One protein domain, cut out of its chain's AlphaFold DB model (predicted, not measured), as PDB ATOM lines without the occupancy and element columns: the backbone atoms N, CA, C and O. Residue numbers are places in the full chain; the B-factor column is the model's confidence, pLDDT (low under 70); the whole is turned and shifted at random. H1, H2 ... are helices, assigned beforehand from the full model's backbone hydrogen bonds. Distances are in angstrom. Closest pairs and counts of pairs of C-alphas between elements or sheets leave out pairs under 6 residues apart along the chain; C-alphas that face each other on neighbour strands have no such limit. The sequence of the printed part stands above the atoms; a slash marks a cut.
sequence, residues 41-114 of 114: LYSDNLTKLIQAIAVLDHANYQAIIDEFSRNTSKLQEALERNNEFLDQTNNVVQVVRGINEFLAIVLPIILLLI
ATOM      1  N   LEU A  41     178.541 157.788 177.823       96.12
ATOM      2  CA  LEU A  41     178.191 157.626 176.409       96.12
ATOM      3  C   LEU A  41     179.283 158.163 175.480       96.12
ATOM      4  O   LEU A  41     179.602 157.515 174.489       96.12
ATOM      5  N   TYR A  42     179.874 159.315 175.799       95.94
ATOM      6  CA  TYR A  42     180.998 159.867 175.046       95.94
ATOM      7  C   TYR A  42     182.173 158.879 174.990       95.94
ATOM      8  O   TYR A  42     182.647 158.545 173.903       95.94
ATOM      9  N   SER A  43     182.598 158.358 176.147       95.62
ATOM     10  CA  SER A  43     183.700 157.390 176.236       95.62
ATOM     11  C   SER A  43     183.397 156.088 175.483       95.62
ATOM     12  O   SER A  43     184.242 155.573 174.741       95.62
ATOM     13  N   ASP A  44     182.178 155.567 175.629       97.31
ATOM     14  CA  ASP A  44     181.741 154.342 174.959       97.31
ATOM     15  C   ASP A  44     181.702 154.519 173.439       97.31
ATOM     16  O   ASP A  44     182.199 153.671 172.696       97.31
ATOM     17  N   ASN A  45     181.146 155.633 172.962       96.88
ATOM     18  CA  ASN A  45     181.101 155.969 171.542       96.88
ATOM     19  C   ASN A  45     182.505 156.095 170.952       96.88
ATOM     20  O   ASN A  45     182.766 155.546 169.883       96.88
ATOM     21  N   LEU A  46     183.420 156.771 171.653       96.31
ATOM     22  CA  LEU A  46     184.804 156.917 171.208       96.31
ATOM     23  C   LEU A  46     185.492 155.556 171.064       96.31
ATOM     24  O   LEU A  46     186.128 155.279 170.049       96.31
ATOM     25  N   THR A  47     185.309 154.686 172.057       96.44
ATOM     26  CA  THR A  47     185.855 153.325 172.046       96.44
ATOM     27  C   THR A  47     185.308 152.522 170.866       96.44
ATOM     28  O   THR A  47     186.077 151.920 170.115       96.44
ATOM     29  N   LYS A  48     183.989 152.567 170.649       95.75
ATOM     30  CA  LYS A  48     183.321 151.895 169.528       95.75
ATOM     31  C   LYS A  48     183.796 152.409 168.168       95.75
ATOM     32  O   LYS A  48     184.015 151.606 167.269       95.75
ATOM     33  N   LEU A  49     183.993 153.721 168.014       95.88
ATOM     34  CA  LEU A  49     184.530 154.322 166.785       95.88
ATOM     35  C   LEU A  49     185.936 153.809 166.479       95.88
ATOM     36  O   LEU A  49     186.219 153.429 165.346       95.88
ATOM     37  N   ILE A  50     186.813 153.771 167.487       94.81
ATOM     38  CA  ILE A  50     188.182 153.264 167.335       94.81
ATOM     39  C   ILE A  50     188.161 151.793 166.906       94.81
ATOM     40  O   ILE A  50     188.860 151.425 165.964       94.81
ATOM     41  N   GLN A  51     187.333 150.971 167.554       93.94
ATOM     42  CA  GLN A  51     187.180 149.558 167.207       93.94
ATOM     43  C   GLN A  51     186.637 149.371 165.787       93.94
ATOM     44  O   GLN A  51     187.194 148.589 165.027       93.94
ATOM     45  N   ALA A  52     185.597 150.114 165.407       94.44
ATOM     46  CA  ALA A  52     185.001 150.040 164.076       94.44
ATOM     47  C   ALA A  52     186.005 150.381 162.969       94.44
ATOM     48  O   ALA A  52     186.098 149.666 161.974       94.44
ATOM     49  N   ILE A  53     186.788 151.449 163.162       93.69
ATOM     50  CA  ILE A  53     187.841 151.845 162.222       93.69
ATOM     51  C   ILE A  53     188.904 150.746 162.127       93.69
ATOM     52  O   ILE A  53     189.274 150.369 161.023       93.69
ATOM     53  N   ALA A  54     189.346 150.187 163.258       92.06
ATOM     54  CA  ALA A  54     190.330 149.107 163.257       92.06
ATOM     55  C   ALA A  54     189.821 147.850 162.530       92.06
ATOM     56  O   ALA A  54     190.565 147.246 161.763       92.06
ATOM     57  N   VAL A  55     188.553 147.470 162.722       93.06
ATOM     58  CA  VAL A  55     187.937 146.345 161.996       93.06
ATOM     59  C   VAL A  55     187.954 146.603 160.494       93.06
ATOM     60  O   VAL A  55     188.380 145.735 159.742       93.06
ATOM     61  N   LEU A  56     187.560 147.800 160.050       91.81
ATOM     62  CA  LEU A  56     187.577 148.157 158.628       91.81
ATOM     63  C   LEU A  56     188.997 148.210 158.045       91.81
ATOM     64  O   LEU A  56     189.196 147.780 156.913       91.81
ATOM     65  N   ASP A  57     189.979 148.686 158.813       89.31
ATOM     66  CA  ASP A  57     191.382 148.750 158.387       89.31
ATOM     67  C   ASP A  57     192.028 147.346 158.280       89.31
ATOM     68  O   ASP A  57     193.005 147.172 157.549       89.31
ATOM     69  N   HIS A  58     191.500 146.339 158.990       88.62
ATOM     70  CA  HIS A  58     192.034 144.967 159.013       88.62
ATOM     71  C   HIS A  58     191.204 143.932 158.241       88.62
ATOM     72  O   HIS A  58     191.728 142.864 157.911       88.62
ATOM     73  N   ALA A  59     189.930 144.205 157.960       87.88
ATOM     74  CA  ALA A  59     189.055 143.287 157.246       87.88
ATOM     75  C   ALA A  59     189.514 143.079 155.795       87.88
ATOM     76  O   ALA A  59     190.057 143.973 155.141       87.88
ATOM     77  N   ASN A  60     189.259 141.883 155.255       88.38
ATOM     78  CA  ASN A  60     189.475 141.647 153.833       88.38
ATOM     79  C   ASN A  60     188.500 142.513 153.027       88.38
ATOM     80  O   ASN A  60     187.290 142.469 153.245       88.38
ATOM     81  N   TYR A  61     189.032 143.237 152.046       83.94
ATOM     82  CA  TYR A  61     188.278 144.139 151.185       83.94
ATOM     83  C   TYR A  61     187.035 143.501 150.536       83.94
ATOM     84  O   TYR A  61     186.009 144.163 150.409       83.94
ATOM     85  N   GLN A  62     187.077 142.209 150.185       86.50
ATOM     86  CA  GLN A  62     185.905 141.516 149.638       86.50
ATOM     87  C   GLN A  62     184.779 141.363 150.671       86.50
ATOM     88  O   GLN A  62     183.619 141.559 150.329       86.50
ATOM     89  N   ALA A  63     185.109 141.071 151.933       90.12
ATOM     90  CA  ALA A  63     184.114 140.976 153.001       90.12
ATOM     91  C   ALA A  63     183.456 142.338 153.265       90.12
ATOM     92  O   ALA A  63     182.244 142.414 153.449       90.12
ATOM     93  N   ILE A  64     184.250 143.417 153.209       89.94
ATOM     94  CA  ILE A  64     183.740 144.788 153.334       89.94
ATOM     95  C   ILE A  64     182.731 145.075 152.223       89.94
ATOM     96  O   ILE A  64     181.626 145.524 152.517       89.94
ATOM     97  N   ILE A  65     183.085 144.783 150.965       88.06
ATOM     98  CA  ILE A  65     182.172 144.955 149.830       88.06
ATOM     99  C   ILE A  65     180.887 144.163 150.054       88.06
ATOM    100  O   ILE A  65     179.806 144.729 149.939       88.06
ATOM    101  N   ASP A  66     180.990 142.877 150.384       90.31
ATOM    102  CA  ASP A  66     179.821 142.009 150.498       90.31
ATOM    103  C   ASP A  66     178.835 142.527 151.554       90.31
ATOM    104  O   ASP A  66     177.633 142.623 151.290       90.31
ATOM    105  N   GLU A  67     179.329 142.919 152.730       92.62
ATOM    106  CA  GLU A  67     178.470 143.414 153.806       92.62
ATOM    107  C   GLU A  67     177.953 144.832 153.557       92.62
ATOM    108  O   GLU A  67     176.790 145.125 153.856       92.62
ATOM    109  N   PHE A  68     178.763 145.708 152.960       91.75
ATOM    110  CA  PHE A  68     178.334 147.068 152.644       91.75
ATOM    111  C   PHE A  68     177.294 147.049 151.528       91.75
ATOM    112  O   PHE A  68     176.250 147.676 151.683       91.75
ATOM    113  N   SER A  69     177.499 146.254 150.474       88.62
ATOM    114  CA  SER A  69     176.550 146.107 149.367       88.62
ATOM    115  C   SER A  69     175.204 145.537 149.828       88.62
ATOM    116  O   SER A  69     174.155 146.001 149.378       88.62
ATOM    117  N   ARG A  70     175.201 144.591 150.781       90.75
ATOM    118  CA  ARG A  70     173.969 144.058 151.401       90.75
ATOM    119  C   ARG A  70     173.213 145.095 152.229       90.75
ATOM    120  O   ARG A  70     171.996 144.987 152.375       90.75
ATOM    121  N   ASN A  71     173.919 146.081 152.775       91.94
ATOM    122  CA  ASN A  71     173.365 147.070 153.695       91.94
ATOM    123  C   ASN A  71     173.423 148.508 153.154       91.94
ATOM    124  O   ASN A  71     173.219 149.446 153.925       91.94
ATOM    125  N   THR A  72     173.635 148.688 151.844       89.12
ATOM    126  CA  THR A  72     173.887 149.988 151.197       89.12
ATOM    127  C   THR A  72     172.905 151.065 151.636       89.12
ATOM    128  O   THR A  72     173.325 152.102 152.136       89.12
ATOM    129  N   SER A  73     171.597 150.809 151.524       89.38
ATOM    130  CA  SER A  73     170.575 151.808 151.858       89.38
ATOM    131  C   SER A  73     170.601 152.208 153.335       89.38
ATOM    132  O   SER A  73     170.465 153.385 153.647       89.38
ATOM    133  N   LYS A  74     170.823 151.249 154.247       91.81
ATOM    134  CA  LYS A  74     170.904 151.528 155.690       91.81
ATOM    135  C   LYS A  74     172.153 152.334 156.036       91.81
ATOM    136  O   LYS A  74     172.080 153.233 156.866       91.81
ATOM    137  N   LEU A  75     173.287 152.003 155.414       91.19
ATOM    138  CA  LEU A  75     174.534 152.747 155.593       91.19
ATOM    139  C   LEU A  75     174.394 154.173 155.068       91.19
ATOM    140  O   LEU A  75     174.704 155.105 155.798       91.19
ATOM    141  N   GLN A  76     173.890 154.347 153.845       90.12
ATOM    142  CA  GLN A  76     173.686 155.669 153.250       90.12
ATOM    143  C   GLN A  76     172.768 156.536 154.112       90.12
ATOM    144  O   GLN A  76     173.163 157.634 154.490       90.12
ATOM    145  N   GLU A  77     171.611 156.011 154.518       91.62
ATOM    146  CA  GLU A  77     170.674 156.737 155.378       91.62
ATOM    147  C   GLU A  77     171.309 157.134 156.719       91.62
ATOM    148  O   GLU A  77     171.143 158.263 157.181       91.62
ATOM    149  N   ALA A  78     172.061 156.229 157.353       91.62
ATOM    150  CA  ALA A  78     172.742 156.529 158.607       91.62
ATOM    151  C   ALA A  78     173.822 157.610 158.432       91.62
ATOM    152  O   ALA A  78     173.926 158.509 159.264       91.62
ATOM    153  N   LEU A  79     174.612 157.533 157.357       90.88
ATOM    154  CA  LEU A  79     175.685 158.484 157.059       90.88
ATOM    155  C   LEU A  79     175.134 159.877 156.740       90.88
ATOM    156  O   LEU A  79     175.639 160.863 157.272       90.88
ATOM    157  N   GLU A  80     174.085 159.962 155.923       89.56
ATOM    158  CA  GLU A  80     173.413 161.219 155.579       89.56
ATOM    159  C   GLU A  80     172.820 161.883 156.823       89.56
ATOM    160  O   GLU A  80     173.167 163.024 157.130       89.56
ATOM    161  N   ARG A  81     172.025 161.141 157.608       87.44
ATOM    162  CA  ARG A  81     171.438 161.653 158.856       87.44
ATOM    163  C   ARG A  81     172.502 162.135 159.835       87.44
ATOM    164  O   ARG A  81     172.324 163.165 160.479       87.44
ATOM    165  N   ASN A  82     173.603 161.398 159.965       88.50
ATOM    166  CA  ASN A  82     174.690 161.791 160.851       88.50
ATOM    167  C   ASN A  82     175.376 163.077 160.372       88.50
ATOM    168  O   ASN A  82     175.641 163.950 161.192       88.50
ATOM    169  N   ASN A  83     175.636 163.229 159.075       83.31
ATOM    170  CA  ASN A  83     176.292 164.430 158.558       83.31
ATOM    171  C   ASN A  83     175.394 165.667 158.667       83.31
ATOM    172  O   ASN A  83     175.843 166.688 159.186       83.31
ATOM    173  N   GLU A  84     174.109 165.552 158.317       82.31
ATOM    174  CA  GLU A  84     173.133 166.625 158.545       82.31
ATOM    175  C   GLU A  84     173.082 167.033 160.020       82.31
ATOM    176  O   GLU A  84     173.090 168.218 160.356       82.31
ATOM    177  N   PHE A  85     173.072 166.047 160.916       82.69
ATOM    178  CA  PHE A  85     173.041 166.294 162.347       82.69
ATOM    179  C   PHE A  85     174.310 166.996 162.853       82.69
ATOM    180  O   PHE A  85     174.227 167.959 163.620       82.69
ATOM    181  N   LEU A  86     175.489 166.538 162.427       80.31
ATOM    182  CA  LEU A  86     176.768 167.088 162.873       80.31
ATOM    183  C   LEU A  86     177.011 168.517 162.396       80.31
ATOM    184  O   LEU A  86     177.678 169.259 163.123       80.31
ATOM    185  N   ASP A  87     176.479 168.890 161.237       78.56
ATOM    186  CA  ASP A  87     176.576 170.248 160.699       78.56
ATOM    187  C   ASP A  87     175.632 171.226 161.417       78.56
ATOM    188  O   ASP A  87     175.913 172.422 161.507       78.56
ATOM    189  N   GLN A  88     174.521 170.731 161.969       78.44
ATOM    190  CA  GLN A  88     173.481 171.563 162.578       78.44
ATOM    191  C   GLN A  88     173.666 171.804 164.083       78.44
ATOM    192  O   GLN A  88     173.103 172.766 164.612       78.44
ATOM    193  N   THR A  89     174.426 170.960 164.795       76.31
ATOM    194  CA  THR A  89     174.563 171.069 166.257       76.31
ATOM    195  C   THR A  89     175.998 171.288 166.743       76.31
ATOM    196  O   THR A  89     176.920 170.511 166.489       76.31
ATOM    197  N   ASN A  90     176.159 172.354 167.531       74.94
ATOM    198  CA  ASN A  90     177.371 172.650 168.299       74.94
ATOM    199  C   ASN A  90     177.246 172.217 169.770       74.94
ATOM    200  O   ASN A  90     178.156 172.434 170.563       74.94
ATOM    201  N   ASN A  91     176.112 171.630 170.164       87.69
ATOM    202  CA  ASN A  91     175.908 171.179 171.533       87.69
ATOM    203  C   ASN A  91     176.527 169.788 171.723       87.69
ATOM    204  O   ASN A  91     176.026 168.807 171.176       87.69
ATOM    205  N   VAL A  92     177.575 169.696 172.544       89.12
ATOM    206  CA  VAL A  92     178.324 168.447 172.783       89.12
ATOM    207  C   VAL A  92     177.423 167.290 173.229       89.12
ATOM    208  O   VAL A  92     177.547 166.188 172.701       89.12
ATOM    209  N   VAL A  93     176.458 167.526 174.125       90.81
ATOM    210  CA  VAL A  93     175.537 166.476 174.605       90.81
ATOM    211  C   VAL A  93     174.673 165.936 173.468       90.81
ATOM    212  O   VAL A  93     174.487 164.724 173.352       90.81
ATOM    213  N   GLN A  94     174.143 166.820 172.619       90.12
ATOM    214  CA  GLN A  94     173.377 166.392 171.450       90.12
ATOM    215  C   GLN A  94     174.268 165.602 170.495       90.12
ATOM    216  O   GLN A  94     173.886 164.497 170.115       90.12
ATOM    217  N   VAL A  95     175.468 166.107 170.187       90.38
ATOM    218  CA  VAL A  95     176.419 165.418 169.306       90.38
ATOM    219  C   VAL A  95     176.702 163.997 169.803       90.38
ATOM    220  O   VAL A  95     176.557 163.040 169.045       90.38
ATOM    221  N   VAL A  96     177.013 163.836 171.093       92.19
ATOM    222  CA  VAL A  96     177.264 162.525 171.713       92.19
ATOM    223  C   VAL A  96     176.078 161.577 171.552       92.19
ATOM    224  O   VAL A  96     176.261 160.412 171.196       92.19
ATOM    225  N   ARG A  97     174.853 162.052 171.792       92.06
ATOM    226  CA  ARG A  97     173.649 161.216 171.693       92.06
ATOM    227  C   ARG A  97     173.335 160.825 170.252       92.06
ATOM    228  O   ARG A  97     173.092 159.648 170.007       92.06
ATOM    229  N   GLY A  98     173.417 161.763 169.311       91.31
ATOM    230  CA  GLY A  98     173.187 161.468 167.896       91.31
ATOM    231  C   GLY A  98     174.221 160.493 167.334       91.31
ATOM    232  O   GLY A  98     173.863 159.553 166.631       91.31
ATOM    233  N   ILE A  99     175.490 160.612 167.734       92.88
ATOM    234  CA  ILE A  99     176.517 159.632 167.350       92.88
ATOM    235  C   ILE A  99     176.237 158.256 167.953       92.88
ATOM    236  O   ILE A  99     176.468 157.250 167.289       92.88
ATOM    237  N   ASN A 100     175.710 158.176 169.179       94.44
ATOM    238  CA  ASN A 100     175.305 156.886 169.741       94.44
ATOM    239  C   ASN A 100     174.193 156.227 168.899       94.44
ATOM    240  O   ASN A 100     174.232 155.017 168.681       94.44
ATOM    241  N   GLU A 101     173.228 157.004 168.402       93.19
ATOM    242  CA  GLU A 101     172.171 156.510 167.506       93.19
ATOM    243  C   GLU A 101     172.731 156.058 166.150       93.19
ATOM    244  O   GLU A 101     172.415 154.961 165.689       93.19
ATOM    245  N   PHE A 102     173.624 156.847 165.550       94.50
ATOM    246  CA  PHE A 102     174.333 156.483 164.322       94.50
ATOM    247  C   PHE A 102     175.119 155.170 164.481       94.50
ATOM    248  O   PHE A 102     174.983 154.239 163.682       94.50
ATOM    249  N   LEU A 103     175.903 155.053 165.555       94.44
ATOM    250  CA  LEU A 103     176.708 153.867 165.840       94.44
ATOM    251  C   LEU A 103     175.855 152.623 166.102       94.44
ATOM    252  O   LEU A 103     176.280 151.523 165.753       94.44
ATOM    253  N   ALA A 104     174.652 152.771 166.661       93.44
ATOM    254  CA  ALA A 104     173.731 151.651 166.843       93.44
ATOM    255  C   ALA A 104     173.295 151.009 165.510       93.44
ATOM    256  O   ALA A 104     172.929 149.834 165.499       93.44
ATOM    257  N   ILE A 105     173.367 151.749 164.397       92.88
ATOM    258  CA  ILE A 105     173.050 151.254 163.050       92.88
ATOM    259  C   ILE A 105     174.303 150.721 162.349       92.88
ATOM    260  O   ILE A 105     174.267 149.646 161.751       92.88
ATOM    261  N   VAL A 106     175.411 151.463 162.419       93.06
ATOM    262  CA  VAL A 106     176.616 151.160 161.632       93.06
ATOM    263  C   VAL A 106     177.454 150.035 162.245       93.06
ATOM    264  O   VAL A 106     177.975 149.195 161.512       93.06
ATOM    265  N   LEU A 107     177.559 149.956 163.577       93.94
ATOM    266  CA  LEU A 107     178.385 148.934 164.232       93.94
ATOM    267  C   LEU A 107     177.944 147.500 163.926       93.94
ATOM    268  O   LEU A 107     178.821 146.702 163.603       93.94
ATOM    269  N   PRO A 108     176.645 147.137 163.975       93.94
ATOM    270  CA  PRO A 108     176.221 145.783 163.634       93.94
ATOM    271  C   PRO A 108     176.658 145.336 162.239       93.94
ATOM    272  O   PRO A 108     176.942 144.162 162.061       93.94
ATOM    273  N   ILE A 109     176.739 146.254 161.271       93.19
ATOM    274  CA  ILE A 109     177.169 145.946 159.901       93.19
ATOM    275  C   ILE A 109     178.680 145.699 159.868       93.19
ATOM    276  O   ILE A 109     179.134 144.714 159.298       93.19
ATOM    277  N   ILE A 110     179.462 146.558 160.526       92.25
ATOM    278  CA  ILE A 110     180.926 146.429 160.588       92.25
ATOM    279  C   ILE A 110     181.347 145.168 161.354       92.25
ATOM    280  O   ILE A 110     182.317 144.517 160.985       92.25
ATOM    281  N   LEU A 111     180.620 144.792 162.407       89.12
ATOM    282  CA  LEU A 111     180.941 143.612 163.211       89.12
ATOM    283  C   LEU A 111     180.737 142.283 162.467       89.12
ATOM    284  O   LEU A 111     181.284 141.279 162.909       89.12
ATOM    285  N   LEU A 112     180.013 142.264 161.342       89.81
ATOM    286  CA  LEU A 112     179.891 141.079 160.477       89.81
ATOM    287  C   LEU A 112     181.167 140.787 159.669       89.81
ATOM    288  O   LEU A 112     181.232 139.779 158.969       89.81
ATOM    289  N   LEU A 113     182.170 141.664 159.752       87.50
ATOM    290  CA  LEU A 113     183.455 141.533 159.062       87.50
ATOM    291  C   LEU A 113     184.511 140.745 159.858       87.50
ATOM    292  O   LEU A 113     185.596 140.503 159.328       87.50
ATOM    293  N   ILE A 114     184.218 140.407 161.118       80.00
ATOM    294  CA  ILE A 114     185.081 139.652 162.046       80.00
ATOM    295  C   ILE A 114     184.662 138.183 162.038       80.00
ATOM    296  O   ILE A 114     185.567 137.320 161.974       80.00
TER     297      ILE A 114
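Overview. This is residues 41 to 114 of the 114 residues of an uncharacterized protein of Lelliottia amnigena (UniProt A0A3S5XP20). Three long helices make a thin slab, H4 between H1 and H3, and short H2 crosses one end. The printed part has 74 residues with four named helices, H1 to H4 in order, and no named strand: all helix. It is compact, radius of gyration of the C-alphas 12.9 A, spanning 38 by 25 by 15 A.

Arrangement. Start at H1, residues 41 to 58; it touches the hub H4, residues 92 to 113, closest C-alphas Tyr 42 and Val 96, 5.7 A. H2, residues 61 to 70, touches residues 109 to 113 of H4 alone, closest C-alphas Ala 63 and Leu 113, 6.1 A. H3, residues 72 to 88, forms a hairpin with H4, closest C-alphas Ala 78 and Phe 102, 5.9 A. H1 and H3 are apart. Every O i to N i+4 pair is within hydrogen-bond range in H1, H2 and H3, and 13 of 18 in H4.

Along the chain. Find C-alpha 41 at (178.191, 157.626, 176.409); H1 runs 25.6 A, H3 24.4 A, and H4 30.6 A to C-alpha 113 at (183.455, 141.533, 159.062), with a kink of 43 degrees near residue 106.

Size, cuts and confidence. The links are tight, the printed part has no cut, and no printed residue is under pLDDT 70.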